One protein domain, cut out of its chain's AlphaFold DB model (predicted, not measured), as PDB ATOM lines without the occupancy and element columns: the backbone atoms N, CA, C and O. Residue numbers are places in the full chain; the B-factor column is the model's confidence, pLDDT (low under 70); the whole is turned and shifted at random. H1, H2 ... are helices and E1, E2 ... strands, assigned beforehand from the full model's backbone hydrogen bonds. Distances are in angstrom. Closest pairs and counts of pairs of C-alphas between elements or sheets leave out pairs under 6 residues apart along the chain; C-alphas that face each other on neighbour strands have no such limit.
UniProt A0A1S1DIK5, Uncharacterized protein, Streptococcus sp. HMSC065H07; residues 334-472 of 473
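This is residues 334 to 472 of the 473 residues of an uncharacterized protein of Streptococcus sp. HMSC065H07 (UniProt A0A1S1DIK5). A strongly twisted sheet of four strands, E1, E6, E5 and E2, curls round helix H1, while the short helix H2 sits on the opposite face where E6 ends. Next to E2, a second, narrower part is a two-stranded ribbon: E3 runs on into E4, and E7 and E8 go back along them. The printed part has 139 residues, with two named helices and eight named strands in the order E1 H1 E2 E3 E4 E5 E6 H2 E7 E8; the large sheet is mixed, in the order E1 E6 E5 E2. The class is mixed, helices and strands, with under half of the residues in named elements. The whole is compact and rounded, with a radius of gyration of the C-alphas of 14.5 A and spans of 37 by 36 by 30 A.

Edge strand E1, residues 354 to 357, is antiparallel to E6, residues 438 to 445; N 354 and O 441 are within hydrogen-bond range at 2.8 A. H1, residues 366 to 378, is on this sheet, and its closest C-alphas to E1 are those of Ala 373 and Ile 356, 6.5 A apart. E2, residues 387 to 391, is the other edge strand and is parallel to E5, residues 424 to 430, with N 388 and O 424 at 2.8 A. E1, H1 and E2 form a split strand-helix-strand unit, two strands of one sheet with a helix between them in the chain and E6 and E5 between them in the sheet; its crossover is right-handed. E5 and E6 form a hairpin, with N 427 and O 442 at 2.8 A. H2, residues 446 to 453, is on the face opposite H1, which gives three layers, helices on both faces of a sheet; the closest C-alphas of H2 and E5 are those of Arg 446 and Phe 424, 5.9 A apart. E3, residues 405 to 408, is antiparallel to E8, residues 468 to 471, with N 406 and O 470 at 2.7 A. E4, residues 411 to 414, is antiparallel to E7, residues 463 to 466, with N 411 and O 466 at 2.9 A. The closest C-alphas of E4 and E2 are those of Asn 411 and Ser 390, 6.0 A apart. In H1 and H2 every O i to N i+4 pair is within hydrogen-bond range.

E1 begins at C-alpha 354, (261.673, 296.500, 302.686). H1 is 18.1 A long, E5 19.1 A and E6 22.3 A. E8 ends at C-alpha 471, (260.201, 289.586, 288.649).

The C-alphas farthest apart are those of Ala 401 and Gln 421, 41.2 A. The printed part has no cut. The link from E2 to E3, 13 residues, is long. Mean pLDDT of the printed part is 84.3; residues 351, 394 to 404, 433 and 472 are under 70.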
ATOM      1  N   GLU A 334     251.301 290.583 292.851       89.38
ATOM      2  CA  GLU A 334     250.500 289.596 293.570       89.38
ATOM      3  C   GLU A 334     249.871 288.634 292.554       89.38
ATOM      4  O   GLU A 334     249.029 289.007 291.742       89.38
ATOM      5  N   LYS A 335     250.333 287.381 292.562       86.31
ATOM      6  CA  LYS A 335     250.108 286.427 291.464       86.31
ATOM      7  C   LYS A 335     248.879 285.547 291.639       86.31
ATOM      8  O   LYS A 335     248.766 284.508 290.985       86.31
ATOM      9  N   ARG A 336     247.974 285.903 292.547       78.00
ATOM     10  CA  ARG A 336     246.780 285.114 292.835       78.00
ATOM     11  C   ARG A 336     245.521 285.941 292.609       78.00
ATOM     12  O   ARG A 336     245.480 287.144 292.826       78.00
ATOM     13  N   ASP A 337     244.450 285.251 292.244       82.00
ATOM     14  CA  ASP A 337     243.156 285.866 291.961       82.00
ATOM     15  C   ASP A 337     243.282 286.887 290.811       82.00
ATOM     16  O   ASP A 337     243.839 286.556 289.768       82.00
ATOM     17  N   GLU A 338     242.745 288.097 290.963       77.75
ATOM     18  CA  GLU A 338     242.532 289.042 289.855       77.75
ATOM     19  C   GLU A 338     243.618 290.129 289.735       77.75
ATOM     20  O   GLU A 338     243.472 291.060 288.946       77.75
ATOM     21  N   TRP A 339     244.709 290.031 290.505       78.38
ATOM     22  CA  TRP A 339     245.847 290.961 290.415       78.38
ATOM     23  C   TRP A 339     246.818 290.608 289.273       78.38
ATOM     24  O   TRP A 339     247.242 291.498 288.529       78.38
ATOM     25  N   GLY A 340     247.100 289.317 289.069       73.50
ATOM     26  CA  GLY A 340     247.871 288.811 287.927       73.50
ATOM     27  C   GLY A 340     249.259 289.450 287.782       73.50
ATOM     28  O   GLY A 340     250.110 289.326 288.662       73.50
ATOM     29  N   ASP A 341     249.490 290.109 286.643       77.75
ATOM     30  CA  ASP A 341     250.757 290.773 286.296       77.75
ATOM     31  C   ASP A 341     250.759 292.281 286.609       77.75
ATOM     32  O   ASP A 341     251.677 292.993 286.208       77.75
ATOM     33  N   THR A 342     249.742 292.784 287.316       81.88
ATOM     34  CA  THR A 342     249.646 294.207 287.669       81.88
ATOM     35  C   THR A 342     250.565 294.524 288.855       81.88
ATOM     36  O   THR A 342     250.402 293.891 289.905       81.88
ATOM     37  N   PRO A 343     251.491 295.497 288.739       87.31
ATOM     38  CA  PRO A 343     252.257 295.994 289.876       87.31
ATOM     39  C   PRO A 343     251.351 296.524 290.980       87.31
ATOM     40  O   PRO A 343     250.396 297.252 290.720       87.31
ATOM     41  N   ILE A 344     251.657 296.147 292.217       89.94
ATOM     42  CA  ILE A 344     250.936 296.597 293.413       89.94
ATOM     43  C   ILE A 344     251.762 297.574 294.256       89.94
ATOM     44  O   ILE A 344     251.392 297.852 295.393       89.94
ATOM     45  N   ASN A 345     252.870 298.085 293.713       90.19
ATOM     46  CA  ASN A 345     253.787 299.008 294.383       90.19
ATOM     47  C   ASN A 345     253.087 300.231 294.983       90.19
ATOM     48  O   ASN A 345     253.344 300.552 296.136       90.19
ATOM     49  N   ASP A 346     252.132 300.830 294.270       86.75
ATOM     50  CA  ASP A 346     251.373 301.999 294.750       86.75
ATOM     51  C   ASP A 346     250.543 301.733 296.012       86.75
ATOM     52  O   ASP A 346     250.092 302.654 296.692       86.75
ATOM     53  N   LEU A 347     250.287 300.461 296.329       90.62
ATOM     54  CA  LEU A 347     249.569 300.070 297.538       90.62
ATOM     55  C   LEU A 347     250.507 299.923 298.746       90.62
ATOM     56  O   LEU A 347     250.030 299.776 299.874       90.62
ATOM     57  N   LEU A 348     251.821 299.929 298.536       91.25
ATOM     58  CA  LEU A 348     252.800 299.650 299.577       91.25
ATOM     59  C   LEU A 348     253.152 300.909 300.374       91.25
ATOM     60  O   LEU A 348     253.042 302.042 299.917       91.25
ATOM     61  N   GLN A 349     253.570 300.710 301.620       86.00
ATOM     62  CA  GLN A 349     254.264 301.729 302.399       86.00
ATOM     63  C   GLN A 349     255.754 301.646 302.043       86.00
ATOM     64  O   GLN A 349     256.491 300.893 302.676       86.00
ATOM     65  N   GLY A 350     256.150 302.358 300.981       73.50
ATOM     66  CA  GLY A 350     257.491 302.338 300.378       73.50
ATOM     67  C   GLY A 350     257.449 302.029 298.875       73.50
ATOM     68  O   GLY A 350     256.388 301.739 298.330       73.50
ATOM     69  N   ASN A 351     258.605 302.055 298.204       67.50
ATOM     70  CA  ASN A 351     258.699 301.818 296.753       67.50
ATOM     71  C   ASN A 351     258.787 300.324 296.367       67.50
ATOM     72  O   ASN A 351     258.884 300.001 295.184       67.50
ATOM     73  N   GLY A 352     258.743 299.400 297.336       84.75
ATOM     74  CA  GLY A 352     258.933 297.965 297.106       84.75
ATOM     75  C   GLY A 352     258.917 297.138 298.395       84.75
ATOM     76  O   GLY A 352     258.244 297.493 299.364       84.75
ATOM     77  N   ALA A 353     259.636 296.010 298.409       89.31
ATOM     78  CA  ALA A 353     259.793 295.199 299.615       89.31
ATOM     79  C   ALA A 353     260.965 295.699 300.475       89.31
ATOM     80  O   ALA A 353     262.113 295.753 300.041       89.31
ATOM     81  N   GLU A 354     260.692 295.978 301.744       90.25
ATOM     82  CA  GLU A 354     261.673 296.500 302.686       90.25
ATOM     83  C   GLU A 354     262.581 295.402 303.229       90.25
ATOM     84  O   GLU A 354     262.138 294.468 303.902       90.25
ATOM     85  N   VAL A 355     263.880 295.526 302.963       89.94
ATOM     86  CA  VAL A 355     264.886 294.601 303.493       89.94
ATOM     87  C   VAL A 355     265.285 295.025 304.902       89.94
ATOM     88  O   VAL A 355     265.687 296.171 305.124       89.94
ATOM     89  N   ILE A 356     265.191 294.094 305.849       91.31
ATOM     90  CA  ILE A 356     265.583 294.279 307.247       91.31
ATOM     91  C   ILE A 356     266.442 293.117 307.747       91.31
ATOM     92  O   ILE A 356     266.303 291.978 307.295       91.31
ATOM     93  N   THR A 357     267.267 293.409 308.749       93.19
ATOM     94  CA  THR A 357     267.960 292.412 309.573       93.19
ATOM     95  C   THR A 357     267.396 292.475 310.989       93.19
ATOM     96  O   THR A 357     267.285 293.559 311.564       93.19
ATOM     97  N   ILE A 358     267.021 291.330 311.556       91.88
ATOM     98  CA  ILE A 358     266.445 291.233 312.900       91.88
ATOM     99  C   ILE A 358     267.511 290.877 313.944       91.88
ATOM    100  O   ILE A 358     268.349 290.018 313.709       91.88
ATOM    101  N   SER A 359     267.449 291.480 315.134       89.62
ATOM    102  CA  SER A 359     268.417 291.253 316.230       89.62
ATOM    103  C   SER A 359     268.499 289.789 316.657       89.62
ATOM    104  O   SER A 359     267.441 289.208 316.817       89.62
ATOM    105  N   ASP A 360     269.653 289.221 317.004       86.12
ATOM    106  CA  ASP A 360     269.782 287.795 317.383       86.12
ATOM    107  C   ASP A 360     269.189 287.381 318.745       86.12
ATOM    108  O   ASP A 360     269.347 286.238 319.176       86.12
ATOM    109  N   ASP A 361     268.458 288.266 319.430       86.56
ATOM    110  CA  ASP A 361     267.835 287.948 320.717       86.56
ATOM    111  C   ASP A 361     266.699 286.922 320.562       86.56
ATOM    112  O   ASP A 361     265.551 287.244 320.243       86.56
ATOM    113  N   ILE A 362     267.022 285.655 320.818       82.50
ATOM    114  CA  ILE A 362     266.092 284.522 320.753       82.50
ATOM    115  C   ILE A 362     264.963 284.584 321.794       82.50
ATOM    116  O   ILE A 362     263.991 283.840 321.666       82.50
ATOM    117  N   ARG A 363     265.054 285.456 322.811       85.94
ATOM    118  CA  ARG A 363     264.000 285.626 323.830       85.94
ATOM    119  C   ARG A 363     262.801 286.401 323.289       85.94
ATOM    120  O   ARG A 363     261.706 286.305 323.837       85.94
ATOM    121  N   ILE A 364     262.996 287.160 322.211       86.56
ATOM    122  CA  ILE A 364     261.951 287.940 321.552       86.56
ATOM    123  C   ILE A 364     261.441 287.143 320.346       86.56
ATOM    124  O   ILE A 364     262.216 286.621 319.545       86.56
ATOM    125  N   SER A 365     260.116 287.047 320.197       89.69
ATOM    126  CA  SER A 365     259.522 286.349 319.053       89.69
ATOM    127  C   SER A 365     259.979 286.975 317.728       89.69
ATOM    128  O   SER A 365     260.153 288.189 317.631       89.69
ATOM    129  N   ILE A 366     260.131 286.161 316.679       89.56
ATOM    130  CA  ILE A 366     260.549 286.648 315.350       89.56
ATOM    131  C   ILE A 366     259.626 287.769 314.855       89.56
ATOM    132  O   ILE A 366     260.104 288.757 314.316       89.56
ATOM    133  N   ASN A 367     258.315 287.657 315.088       92.44
ATOM    134  CA  ASN A 367     257.362 288.698 314.701       92.44
ATOM    135  C   ASN A 367     257.664 290.034 315.397       92.44
ATOM    136  O   ASN A 367     257.665 291.076 314.753       92.44
ATOM    137  N   ASN A 368     257.955 289.994 316.695       91.94
ATOM    138  CA  ASN A 368     258.289 291.190 317.458       91.94
ATOM    139  C   ASN A 368     259.612 291.795 316.981       91.94
ATOM    140  O   ASN A 368     259.679 292.997 316.771       91.94
ATOM    141  N   ARG A 369     260.622 290.958 316.718       94.06
ATOM    142  CA  ARG A 369     261.912 291.404 316.174       94.06
ATOM    143  C   ARG A 369     261.771 292.054 314.791       94.06
ATOM    144  O   ARG A 369     262.479 293.012 314.505       94.06
ATOM    145  N   ILE A 370     260.860 291.557 313.947       94.81
ATOM    146  CA  ILE A 370     260.531 292.164 312.645       94.81
ATOM    147  C   ILE A 370     259.894 293.545 312.836       94.81
ATOM    148  O   ILE A 370     260.319 294.488 312.179       94.81
ATOM    149  N   ILE A 371     258.915 293.683 313.738       94.25
ATOM    150  CA  ILE A 371     258.273 294.980 314.035       94.25
ATOM    151  C   ILE A 371     259.301 295.987 314.539       94.25
ATOM    152  O   ILE A 371     259.378 297.089 314.009       94.25
ATOM    153  N   ASP A 372     260.114 295.583 315.514       93.12
ATOM    154  CA  ASP A 372     261.114 296.454 316.125       93.12
ATOM    155  C   ASP A 372     262.151 296.916 315.068       93.12
ATOM    156  O   ASP A 372     262.553 298.080 315.051       93.12
ATOM    157  N   ALA A 373     262.540 296.036 314.131       94.12
ATOM    158  CA  ALA A 373     263.438 296.372 313.021       94.12
ATOM    159  C   ALA A 373     262.792 297.290 311.967       94.12
ATOM    160  O   ALA A 373     263.447 298.208 311.474       94.12
ATOM    161  N   LEU A 374     261.519 297.063 311.626       93.62
ATOM    162  CA  LEU A 374     260.775 297.900 310.681       93.62
ATOM    163  C   LEU A 374     260.548 299.305 311.226       93.62
ATOM    164  O   LEU A 374     260.792 300.274 310.516       93.62
ATOM    165  N   GLU A 375     260.137 299.426 312.487       92.69
ATOM    166  CA  GLU A 375     259.889 300.732 313.093       92.69
ATOM    167  C   GLU A 375     261.178 301.543 313.230       92.69
ATOM    168  O   GLU A 375     261.192 302.742 312.956       92.69
ATOM    169  N   LYS A 376     262.289 300.877 313.562       92.12
ATOM    170  CA  LYS A 376     263.611 301.508 313.576       92.12
ATOM    171  C   LYS A 376     264.035 302.028 312.197       92.12
ATOM    172  O   LYS A 376     264.784 302.997 312.144       92.12
ATOM    173  N   LYS A 377     263.619 301.368 311.109       90.25
ATOM    174  CA  LYS A 377     264.001 301.731 309.737       90.25
ATOM    175  C   LYS A 377     263.088 302.800 309.132       90.25
ATOM    176  O   LYS A 377     263.584 303.688 308.451       90.25
ATOM    177  N   LEU A 378     261.776 302.687 309.340       87.38
ATOM    178  CA  LEU A 378     260.770 303.452 308.594       87.38
ATOM    179  C   LEU A 378     260.084 304.548 309.416       87.38
ATOM    180  O   LEU A 378     259.522 305.463 308.826       87.38
ATOM    181  N   HIS A 379     260.112 304.464 310.752       88.44
ATOM    182  CA  HIS A 379     259.488 305.445 311.653       88.44
ATOM    183  C   HIS A 379     258.002 305.728 311.345       88.44
ATOM    184  O   HIS A 379     257.551 306.874 311.378       88.44
ATOM    185  N   LEU A 380     257.230 304.681 311.029       86.50
ATOM    186  CA  LEU A 380     255.816 304.781 310.635       86.50
ATOM    187  C   LEU A 380     254.844 304.600 311.818       86.50
ATOM    188  O   LEU A 380     253.626 304.617 311.628       86.50
ATOM    189  N   GLY A 381     255.346 304.408 313.040       89.62
ATOM    190  CA  GLY A 381     254.533 304.098 314.214       89.62
ATOM    191  C   GLY A 381     253.993 302.664 314.210       89.62
ATOM    192  O   GLY A 381     252.890 302.414 314.706       89.62
ATOM    193  N   ILE A 382     254.731 301.718 313.628       90.88
ATOM    194  CA  ILE A 382     254.413 300.288 313.619       90.88
ATOM    195  C   ILE A 382     254.674 299.717 315.016       90.88
ATOM    196  O   ILE A 382     255.774 299.794 315.554       90.88
ATOM    197  N   THR A 383     253.649 299.103 315.607       92.38
ATOM    198  CA  THR A 383     253.695 298.493 316.943       92.38
ATOM    199  C   THR A 383     253.075 297.099 316.922       92.38
ATOM    200  O   THR A 383     252.454 296.686 315.941       92.38
ATOM    201  N   LYS A 384     253.237 296.337 318.004       89.88
ATOM    202  CA  LYS A 384     252.729 294.956 318.113       89.88
ATOM    203  C   LYS A 384     251.207 294.924 318.198       89.88
ATOM    204  O   LYS A 384     250.579 293.964 317.764       89.88
ATOM    205  N   GLU A 385     250.632 295.998 318.714       90.31
ATOM    206  CA  GLU A 385     249.215 296.176 318.975       90.31
ATOM    207  C   GLU A 385     248.469 296.646 317.721       90.31
ATOM    208  O   GLU A 385     247.317 296.279 317.514       90.31
ATOM    209  N   ASN A 386     249.128 297.426 316.854       92.81
ATOM    210  CA  ASN A 386     248.508 298.004 315.659       92.81
ATOM    211  C   ASN A 386     248.912 297.323 314.342       92.81
ATOM    212  O   ASN A 386     248.514 297.802 313.276       92.81
ATOM    213  N   SER A 387     249.691 296.241 314.383       92.75
ATOM    214  CA  SER A 387     250.169 295.567 313.177       92.75
ATOM    215  C   SER A 387     249.881 294.072 313.171       92.75
ATOM    216  O   SER A 387     249.884 293.387 314.195       92.75
ATOM    217  N   LYS A 388     249.650 293.545 311.969       93.44
ATOM    218  CA  LYS A 388     249.479 292.117 311.733       93.44
ATOM    219  C   LYS A 388     250.572 291.601 310.814       93.44
ATOM    220  O   LYS A 388     250.634 291.987 309.654       93.44
ATOM    221  N   ILE A 389     251.373 290.655 311.306       93.62
ATOM    222  CA  ILE A 389     252.381 289.969 310.491       93.62
ATOM    223  C   ILE A 389     251.858 288.624 309.985       93.62
ATOM    224  O   ILE A 389     251.403 287.778 310.761       93.62
ATOM    225  N   SER A 390     252.018 288.397 308.684       93.62
ATOM    226  CA  SER A 390     252.013 287.078 308.062       93.62
ATOM    227  C   SER A 390     253.437 286.747 307.627       93.62
ATOM    228  O   SER A 390     254.025 287.467 306.824       93.62
ATOM    229  N   ARG A 391     254.007 285.655 308.141       91.38
ATOM    230  CA  ARG A 391     255.300 285.137 307.669       91.38
ATOM    231  C   ARG A 391     255.063 284.086 306.594       91.38
ATOM    232  O   ARG A 391     254.171 283.249 306.748       91.38
ATOM    233  N   SER A 392     255.851 284.140 305.526       86.94
ATOM    234  CA  SER A 392     255.740 283.195 304.421       86.94
ATOM    235  C   SER A 392     256.035 281.772 304.903       86.94
ATOM    236  O   SER A 392     257.006 281.552 305.626       86.94
ATOM    237  N   LYS A 393     255.205 280.799 304.506       71.44
ATOM    238  CA  LYS A 393     255.419 279.374 304.823       71.44
ATOM    239  C   LYS A 393     256.541 278.745 304.011       71.44
ATOM    240  O   LYS A 393     257.123 277.765 304.462       71.44
ATOM    241  N   ASN A 394     256.838 279.319 302.850       58.75
ATOM    242  CA  ASN A 394     257.954 278.901 302.026       58.75
ATOM    243  C   ASN A 394     258.890 280.079 301.778       58.75
ATOM    244  O   ASN A 394     258.457 281.172 301.412       58.75
ATOM    245  N   TYR A 395     260.179 279.812 301.904       53.62
ATOM    246  CA  TYR A 395     261.185 280.504 301.130       53.62
ATOM    247  C   TYR A 395     261.418 279.669 299.869       53.62
ATOM    248  O   TYR A 395     261.923 278.554 299.966       53.62
ATOM    249  N   VAL A 396     260.978 280.141 298.702       51.62
ATOM    250  CA  VAL A 396     261.264 279.449 297.436       51.62
ATOM    251  C   VAL A 396     262.126 280.359 296.574       51.62
ATOM    252  O   VAL A 396     261.604 281.150 295.795       51.62
ATOM    253  N   GLN A 397     263.447 280.248 296.718       48.72
ATOM    254  CA  GLN A 397     264.364 280.650 295.644       48.72
ATOM    255  C   GLN A 397     264.331 279.627 294.493       48.72
ATOM    256  O   GLN A 397     264.480 279.999 293.333       48.72
ATOM    257  N   GLU A 398     264.061 278.351 294.798       42.59
ATOM    258  CA  GLU A 398     263.996 277.251 293.828       42.59
ATOM    259  C   GLU A 398     262.555 276.934 293.425       42.59
ATOM    260  O   GLU A 398     261.914 275.992 293.899       42.59
ATOM    261  N   MET A 399     261.998 277.768 292.555       46.22
ATOM    262  CA  MET A 399     260.746 277.428 291.891       46.22
ATOM    263  C   MET A 399     260.956 276.307 290.874       46.22
ATOM    264  O   MET A 399     262.004 276.221 290.236       46.22
ATOM    265  N   LYS A 400     259.912 275.495 290.642       39.91
ATOM    266  CA  LYS A 400     259.830 274.646 289.443       39.91
ATOM    267  C   LYS A 400     260.113 275.507 288.203       39.91
ATOM    268  O   LYS A 400     259.536 276.586 288.074       39.91
ATOM    269  N   ALA A 401     260.980 275.015 287.317       36.22
ATOM    270  CA  ALA A 401     261.394 275.683 286.083       36.22
ATOM    271  C   ALA A 401     260.206 276.335 285.342       36.22
ATOM    272  O   ALA A 401     259.234 275.650 285.022       36.22
ATOM    273  N   GLY A 402     260.294 277.649 285.085       44.16
ATOM    274  CA  GLY A 402     259.302 278.410 284.309       44.16
ATOM    275  C   GLY A 402     258.828 279.741 284.909       44.16
ATOM    276  O   GLY A 402     258.189 280.509 284.197       44.16
ATOM    277  N   TYR A 403     259.138 280.057 286.172       48.47
ATOM    278  CA  TYR A 403     258.729 281.317 286.808       48.47
ATOM    279  C   TYR A 403     259.922 282.277 287.007       48.47
ATOM    280  O   TYR A 403     260.852 281.979 287.754       48.47
ATOM    281  N   LEU A 404     259.893 283.428 286.322       60.28
ATOM    282  CA  LEU A 404     260.935 284.469 286.293       60.28
ATOM    283  C   LEU A 404     260.847 285.415 287.506       60.28
ATOM    284  O   LEU A 404     260.584 286.601 287.340       60.28
ATOM    285  N   TYR A 405     261.028 284.917 288.730       71.19
ATOM    286  CA  TYR A 405     260.952 285.756 289.935       71.19
ATOM    287  C   TYR A 405     262.209 285.678 290.812       71.19
ATOM    288  O   TYR A 405     262.834 284.622 290.921       71.19
ATOM    289  N   GLU A 406     262.587 286.798 291.430       73.50
ATOM    290  CA  GLU A 406     263.717 286.955 292.360       73.50
ATOM    291  C   GLU A 406     263.474 286.195 293.651       73.50
ATOM    292  O   GLU A 406     264.347 285.494 294.167       73.50
ATOM    293  N   TRP A 407     262.255 286.326 294.151       79.69
ATOM    294  CA  TRP A 407     261.757 285.665 295.334       79.69
ATOM    295  C   TRP A 407     260.253 285.510 295.197       79.69
ATOM    296  O   TRP A 407     259.586 286.284 294.514       79.69
ATOM    297  N   TRP A 408     259.721 284.517 295.896       81.88
ATOM    298  CA  TRP A 408     258.293 284.296 295.978       81.88
ATOM    299  C   TRP A 408     257.880 284.000 297.398       81.88
ATOM    300  O   TRP A 408     258.576 283.317 298.154       81.88
ATOM    301  N   SER A 409     256.701 284.492 297.731       86.62
ATOM    302  CA  SER A 409     256.119 284.352 299.044       86.62
ATOM    303  C   SER A 409     254.854 283.503 299.003       86.62
ATOM    304  O   SER A 409     254.075 283.520 298.053       86.62
ATOM    305  N   TRP A 410     254.650 282.736 300.064       87.69
ATOM    306  CA  TRP A 410     253.389 282.079 300.344       87.69
ATOM    307  C   TRP A 410     252.906 282.505 301.719       87.69
ATOM    308  O   TRP A 410     253.197 281.877 302.742       87.69
ATOM    309  N   ASN A 411     252.102 283.557 301.726       91.69
ATOM    310  CA  ASN A 411     251.517 284.105 302.931       91.69
ATOM    311  C   ASN A 411     250.042 283.736 303.063       91.69
ATOM    312  O   ASN A 411     249.335 283.454 302.092       91.69
ATOM    313  N   THR A 412     249.577 283.734 304.311       90.44
ATOM    314  CA  THR A 412     248.174 283.485 304.653       90.44
ATOM    315  C   THR A 412     247.709 284.418 305.756       90.44
ATOM    316  O   THR A 412     248.456 284.690 306.699       90.44
ATOM    317  N   VAL A 413     246.468 284.882 305.648       91.00
ATOM    318  CA  VAL A 413     245.788 285.663 306.687       91.00
ATOM    319  C   VAL A 413     244.385 285.091 306.860       91.00
ATOM    320  O   VAL A 413     243.649 284.956 305.886       91.00
ATOM    321  N   MET A 414     244.024 284.713 308.085       88.38
ATOM    322  CA  MET A 414     242.657 284.287 308.398       88.38
ATOM    323  C   MET A 414     241.733 285.508 308.438       88.38
ATOM    324  O   MET A 414     242.144 286.573 308.900       88.38
ATOM    325  N   LYS A 415     240.490 285.355 307.981       88.62
ATOM    326  CA  LYS A 415     239.498 286.436 307.910       88.62
ATOM    327  C   LYS A 415     239.228 287.070 309.277       88.62
ATOM    328  O   LYS A 415     239.176 288.290 309.380       88.62
ATOM    329  N   ASP A 416     239.148 286.255 310.326       85.25
ATOM    330  CA  ASP A 416     238.965 286.693 311.719       85.25
ATOM    331  C   ASP A 416     240.184 287.442 312.293       85.25
ATOM    332  O   ASP A 416     240.106 288.018 313.374       85.25
ATOM    333  N   LYS A 417     241.327 287.430 311.594       83.75
ATOM    334  CA  LYS A 417     242.547 288.159 311.974       83.75
ATOM    335  C   LYS A 417     242.736 289.468 311.208       83.75
ATOM    336  O   LYS A 417     243.774 290.102 311.390       83.75
ATOM    337  N   ILE A 418     241.772 289.875 310.382       85.62
ATOM    338  CA  ILE A 418     241.730 291.196 309.739       85.62
ATOM    339  C   ILE A 418     240.862 292.112 310.606       85.62
ATOM    340  O   ILE A 418     239.759 292.515 310.247       85.62
ATOM    341  N   ASP A 419     241.360 292.394 311.803       82.81
ATOM    342  CA  ASP A 419     240.667 293.218 312.785       82.81
ATOM    343  C   ASP A 419     240.824 294.711 312.452       82.81
ATOM    344  O   ASP A 419     241.869 295.147 311.962       82.81
ATOM    345  N   SER A 420     239.779 295.494 312.714       80.56
ATOM    346  CA  SER A 420     239.766 296.959 312.635       80.56
ATOM    347  C   SER A 420     240.867 297.646 313.451       80.56
ATOM    348  O   SER A 420     241.299 298.734 313.080       80.56
ATOM    349  N   GLN A 421     241.363 297.011 314.521       85.44
ATOM    350  CA  GLN A 421     242.447 297.557 315.346       85.44
ATOM    351  C   GLN A 421     243.804 297.619 314.617       85.44
ATOM    352  O   GLN A 421     244.674 298.408 314.993       85.44
ATOM    353  N   PHE A 422     244.003 296.814 313.565       91.00
ATOM    354  CA  PHE A 422     245.267 296.776 312.832       91.00
ATOM    355  C   PHE A 422     245.333 297.882 311.773       91.00
ATOM    356  O   PHE A 422     244.566 297.896 310.808       91.00
ATOM    357  N   LYS A 423     246.307 298.780 311.941       93.81
ATOM    358  CA  LYS A 423     246.665 299.846 310.997       93.81
ATOM    359  C   LYS A 423     247.623 299.367 309.910       93.81
ATOM    360  O   LYS A 423     247.576 299.899 308.805       93.81
ATOM    361  N   PHE A 424     248.462 298.377 310.221       94.88
ATOM    362  CA  PHE A 424     249.486 297.865 309.310       94.88
ATOM    363  C   PHE A 424     249.361 296.359 309.089       94.88
ATOM    364  O   PHE A 424     249.194 295.584 310.031       94.88
ATOM    365  N   PHE A 425     249.511 295.937 307.837       95.81
ATOM    366  CA  PHE A 425     249.562 294.536 307.432       95.81
ATOM    367  C   PHE A 425     250.920 294.263 306.799       95.81
ATOM    368  O   PHE A 425     251.279 294.867 305.792       95.81
ATOM    369  N   ILE A 426     251.684 293.368 307.420       96.25
ATOM    370  CA  ILE A 426     253.083 293.113 307.091       96.25
ATOM    371  C   ILE A 426     253.216 291.676 306.602       96.25
ATOM    372  O   ILE A 426     252.853 290.721 307.296       96.25
ATOM    373  N   PHE A 427     253.787 291.513 305.419       95.12
ATOM    374  CA  PHE A 427     254.078 290.219 304.824       95.12
ATOM    375  C   PHE A 427     255.585 290.027 304.759       95.12
ATOM    376  O   PHE A 427     256.269 290.690 303.987       95.12
ATOM    377  N   ALA A 428     256.098 289.132 305.598       93.44
ATOM    378  CA  ALA A 428     257.528 288.903 305.736       93.44
ATOM    379  C   ALA A 428     257.957 287.612 305.029       93.44
ATOM    380  O   ALA A 428     257.363 286.545 305.229       93.44
ATOM    381  N   VAL A 429     259.026 287.714 304.247       90.00
ATOM    382  CA  VAL A 429     259.664 286.631 303.496       90.00
ATOM    383  C   VAL A 429     261.114 286.557 303.945       90.00
ATOM    384  O   VAL A 429     261.808 287.568 303.946       90.00
ATOM    385  N   GLN A 430     261.586 285.383 304.352       86.88
ATOM    386  CA  GLN A 430     262.987 285.220 304.741       86.88
ATOM    387  C   GLN A 430     263.912 285.495 303.542       86.88
ATOM    388  O   GLN A 430     263.526 285.243 302.401       86.88
ATOM    389  N   TRP A 431     265.100 286.053 303.780       79.94
ATOM    390  CA  TRP A 431     266.008 286.453 302.705       79.94
ATOM    391  C   TRP A 431     266.543 285.261 301.925       79.94
ATOM    392  O   TRP A 431     266.456 285.289 300.695       79.94
ATOM    393  N   ASP A 432     267.067 284.264 302.651       73.50
ATOM    394  CA  ASP A 432     267.415 282.926 302.177       73.50
ATOM    395  C   ASP A 432     267.464 281.875 303.304       73.50
ATOM    396  O   ASP A 432     267.302 282.204 304.482       73.50
ATOM    397  N   ASN A 433     267.627 280.591 302.953       68.75
ATOM    398  CA  ASN A 433     267.661 279.480 303.919       68.75
ATOM    399  C   ASN A 433     268.876 279.522 304.869       68.75
ATOM    400  O   ASN A 433     268.835 278.907 305.941       68.75
ATOM    401  N   TYR A 434     269.931 280.243 304.495       70.81
ATOM    402  CA  TYR A 434     271.191 280.373 305.222       70.81
ATOM    403  C   TYR A 434     271.219 281.643 306.100       70.81
ATOM    404  O   TYR A 434     271.730 281.602 307.216       70.81
ATOM    405  N   GLN A 435     270.586 282.732 305.658       73.94
ATOM    406  CA  GLN A 435     270.460 284.033 306.322       73.94
ATOM    407  C   GLN A 435     269.105 284.136 307.036       73.94
ATOM    408  O   GLN A 435     268.160 284.779 306.570       73.94
ATOM    409  N   LYS A 436     268.997 283.447 308.180       79.44
ATOM    410  CA  LYS A 436     267.761 283.348 308.986       79.44
ATOM    411  C   LYS A 436     267.372 284.640 309.714       79.44
ATOM    412  O   LYS A 436     266.264 284.740 310.238       79.44
ATOM    413  N   ASP A 437     268.282 285.598 309.766       86.62
ATOM    414  CA  ASP A 437     268.170 286.906 310.405       86.62
ATOM    415  C   ASP A 437     267.739 288.015 309.433       86.62
ATOM    416  O   ASP A 437     267.392 289.108 309.877       86.62
ATOM    417  N   LYS A 438     267.699 287.758 308.121       90.50
ATOM    418  CA  LYS A 438     267.285 288.750 307.120       90.50
ATOM    419  C   LYS A 438     265.909 288.457 306.540       90.50
ATOM    420  O   LYS A 438     265.576 287.313 306.229       90.50
ATOM    421  N   PHE A 439     265.115 289.509 306.349       91.31
ATOM    422  CA  PHE A 439     263.755 289.432 305.815       91.31
ATOM    423  C   PHE A 439     263.488 290.531 304.786       91.31
ATOM    424  O   PHE A 439     263.958 291.655 304.928       91.31
ATOM    425  N   ARG A 440     262.675 290.203 303.780       91.44
ATOM    426  CA  ARG A 440     261.986 291.146 302.894       91.44
ATOM    427  C   ARG A 440     260.562 291.328 303.408       91.44
ATOM    428  O   ARG A 440     259.865 290.334 303.626       91.44
ATOM    429  N   CYS A 441     260.137 292.563 303.623       93.81
ATOM    430  CA  CYS A 441     258.847 292.889 304.218       93.81
ATOM    431  C   CYS A 441     258.021 293.766 303.280       93.81
ATOM    432  O   CYS A 441     258.436 294.855 302.911       93.81
ATOM    433  N   ILE A 442     256.823 293.307 302.938       94.56
ATOM    434  CA  ILE A 442     255.845 294.074 302.164       94.56
ATOM    435  C   ILE A 442     254.829 294.632 303.150       94.56
ATOM    436  O   ILE A 442     254.268 293.878 303.949       94.56
ATOM    437  N   ILE A 443     254.614 295.942 303.119       94.94
ATOM    438  CA  ILE A 443     253.879 296.651 304.164       94.94
ATOM    439  C   ILE A 443     252.714 297.387 303.524       94.94
ATOM    440  O   ILE A 443     252.907 298.181 302.612       94.94
ATOM    441  N   PHE A 444     251.512 297.152 304.031       94.94
ATOM    442  CA  PHE A 444     250.316 297.894 303.658       94.94
ATOM    443  C   PHE A 444     249.801 298.648 304.876       94.94
ATOM    444  O   PHE A 444     249.761 298.095 305.980       94.94
ATOM    445  N   ASN A 445     249.348 299.882 304.675       94.31
ATOM    446  CA  ASN A 445     248.436 300.500 305.629       94.31
ATOM    447  C   ASN A 445     247.023 299.904 305.455       94.31
ATOM    448  O   ASN A 445     246.761 299.150 304.514       94.31
ATOM    449  N   ARG A 446     246.102 300.233 306.362       92.25
ATOM    450  CA  ARG A 446     244.736 299.698 306.347       92.25
ATOM    451  C   ARG A 446     243.998 299.954 305.029       92.25
ATOM    452  O   ARG A 446     243.430 299.017 304.479       92.25
ATOM    453  N   GLU A 447     244.017 301.186 304.531       92.94
ATOM    454  CA  GLU A 447     243.281 301.579 303.323       92.94
ATOM    455  C   GLU A 447     243.812 300.846 302.081       92.94
ATOM    456  O   GLU A 447     243.051 300.248 301.320       92.94
ATOM    457  N   SER A 448     245.132 300.825 301.899       93.69
ATOM    458  CA  SER A 448     245.771 300.118 300.791       93.69
ATOM    459  C   SER A 448     245.604 298.606 300.899       93.69
ATOM    460  O   SER A 448     245.448 297.926 299.884       93.69
ATOM    461  N   PHE A 449     245.577 298.062 302.120       94.50
ATOM    462  CA  PHE A 449     245.260 296.657 302.331       94.50
ATOM    463  C   PHE A 449     243.816 296.345 301.928       94.50
ATOM    464  O   PHE A 449     243.580 295.363 301.235       94.50
ATOM    465  N   GLU A 450     242.843 297.187 302.275       92.69
ATOM    466  CA  GLU A 450     241.450 297.007 301.845       92.69
ATOM    467  C   GLU A 450     241.300 297.073 300.316       92.69
ATOM    468  O   GLU A 450     240.581 296.255 299.737       92.69
ATOM    469  N   LYS A 451     242.057 297.954 299.646       92.50
ATOM    470  CA  LYS A 451     242.156 297.982 298.175       92.50
ATOM    471  C   LYS A 451     242.738 296.682 297.620       92.50
ATOM    472  O   LYS A 451     242.186 296.130 296.674       92.50
ATOM    473  N   LEU A 452     243.803 296.143 298.221       92.25
ATOM    474  CA  LEU A 452     244.346 294.833 297.841       92.25
ATOM    475  C   LEU A 452     243.275 293.735 297.973       92.25
ATOM    476  O   LEU A 452     243.118 292.895 297.083       92.25
ATOM    477  N   MET A 453     242.523 293.765 299.075       91.31
ATOM    478  CA  MET A 453     241.500 292.780 299.423       91.31
ATOM    479  C   MET A 453     240.272 292.808 298.510       91.31
ATOM    480  O   MET A 453     239.614 291.774 298.381       91.31
ATOM    481  N   SER A 454     239.973 293.924 297.838       89.44
ATOM    482  CA  SER A 454     238.796 294.037 296.961       89.44
ATOM    483  C   SER A 454     238.821 293.055 295.784       89.44
ATOM    484  O   SER A 454     237.773 292.724 295.236       89.44
ATOM    485  N   LYS A 455     240.011 292.567 295.413       87.62
ATOM    486  CA  LYS A 455     240.231 291.570 294.354       87.62
ATOM    487  C   LYS A 455     240.625 290.187 294.895       87.62
ATOM    488  O   LYS A 455     241.071 289.328 294.133       87.62
ATOM    489  N   LYS A 456     240.501 289.956 296.211       89.56
ATOM    490  CA  LYS A 456     240.875 288.693 296.866       89.56
ATOM    491  C   LYS A 456     239.695 287.764 297.084       89.56
ATOM    492  O   LYS A 456     238.641 288.165 297.571       89.56
ATOM    493  N   LYS A 457     239.910 286.477 296.801       88.56
ATOM    494  CA  LYS A 457     238.900 285.431 296.998       88.56
ATOM    495  C   LYS A 457     239.146 284.693 298.309       88.56
ATOM    496  O   LYS A 457     240.248 284.212 298.585       88.56
ATOM    497  N   LEU A 458     238.101 284.594 299.131       89.38
ATOM    498  CA  LEU A 458     238.142 283.808 300.361       89.38
ATOM    499  C   LEU A 458     238.203 282.319 299.999       89.38
ATOM    500  O   LEU A 458     237.382 281.826 299.230       89.38
ATOM    501  N   SER A 459     239.194 281.605 300.531       86.50
ATOM    502  CA  SER A 459     239.362 280.168 300.292       86.50
ATOM    503  C   SER A 459     238.696 279.322 301.376       86.50
ATOM    504  O   SER A 459     238.426 279.805 302.475       86.50
ATOM    505  N   ASN A 460     238.531 278.023 301.103       74.62
ATOM    506  CA  ASN A 460     238.012 277.054 302.069       74.62
ATOM    507  C   ASN A 460     238.825 277.083 303.384       74.62
ATOM    508  O   ASN A 460     240.058 276.917 303.387       74.62
ATOM    509  N   GLY A 461     238.111 277.294 304.495       79.19
ATOM    510  CA  GLY A 461     238.670 277.480 305.839       79.19
ATOM    511  C   GLY A 461     238.959 278.939 306.223       79.19
ATOM    512  O   GLY A 461     239.963 279.176 306.885       79.19
ATOM    513  N   ASP A 462     238.136 279.894 305.767       89.50
ATOM    514  CA  ASP A 462     238.139 281.316 306.164       89.50
ATOM    515  C   ASP A 462     239.503 282.016 306.106       89.50
ATOM    516  O   ASP A 462     239.873 282.812 306.972       89.50
ATOM    517  N   ARG A 463     240.263 281.744 305.044       89.75
ATOM    518  CA  ARG A 463     241.609 282.291 304.847       89.75
ATOM    519  C   ARG A 463     241.803 282.903 303.476       89.75
ATOM    520  O   ARG A 463     241.333 282.380 302.464       89.75
ATOM    521  N   TYR A 464     242.582 283.970 303.466       92.06
ATOM    522  CA  TYR A 464     243.112 284.608 302.278       92.06
ATOM    523  C   TYR A 464     244.555 284.176 302.068       92.06
ATOM    524  O   TYR A 464     245.326 284.008 303.020       92.06
ATOM    525  N   PHE A 465     244.910 283.995 300.806       90.62
ATOM    526  CA  PHE A 465     246.247 283.618 300.385       90.62
ATOM    527  C   PHE A 465     246.857 284.740 299.564       90.62
ATOM    528  O   PHE A 465     246.187 285.320 298.709       90.62
ATOM    529  N   PHE A 466     248.137 284.985 299.807       91.44
ATOM    530  CA  PHE A 466     248.893 286.023 299.129       91.44
ATOM    531  C   PHE A 466     250.180 285.433 298.580       91.44
ATOM    532  O   PHE A 466     250.938 284.804 299.329       91.44
ATOM    533  N   TYR A 467     250.379 285.621 297.281       90.12
ATOM    534  CA  TYR A 467     251.533 285.181 296.513       90.12
ATOM    535  C   TYR A 467     252.248 286.403 295.961       90.12
ATOM    536  O   TYR A 467     252.110 286.748 294.787       90.12
ATOM    537  N   PHE A 468     252.975 287.085 296.842       90.25
ATOM    538  CA  PHE A 468     253.804 288.204 296.430       90.25
ATOM    539  C   PHE A 468     255.101 287.726 295.811       90.25
ATOM    540  O   PHE A 468     255.675 286.727 296.260       90.25
ATOM    541  N   THR A 469     255.556 288.474 294.819       87.44
ATOM    542  CA  THR A 469     256.755 288.156 294.066       87.44
ATOM    543  C   THR A 469     257.379 289.405 293.459       87.44
ATOM    544  O   THR A 469     256.674 290.382 293.213       87.44
ATOM    545  N   SER A 470     258.674 289.335 293.168       85.69
ATOM    546  CA  SER A 470     259.399 290.329 292.369       85.69
ATOM    547  C   SER A 470     259.925 289.659 291.099       85.69
ATOM    548  O   SER A 470     260.569 288.617 291.229       85.69
ATOM    549  N   PRO A 471     259.622 290.132 289.877       75.88
ATOM    550  CA  PRO A 471     260.201 289.586 288.649       75.88
ATOM    551  C   PRO A 471     261.725 289.735 288.601       75.88
ATOM    552  O   PRO A 471     262.252 290.774 288.973       75.88
ATOM    553  N   LYS A 472     262.420 288.701 288.109       63.78
ATOM    554  CA  LYS A 472     263.810 288.827 287.644       63.78
ATOM    555  C   LYS A 472     263.737 289.489 286.273       63.78
ATOM    556  O   LYS A 472     263.379 288.788 285.322       63.78
TER     557      LYS A 472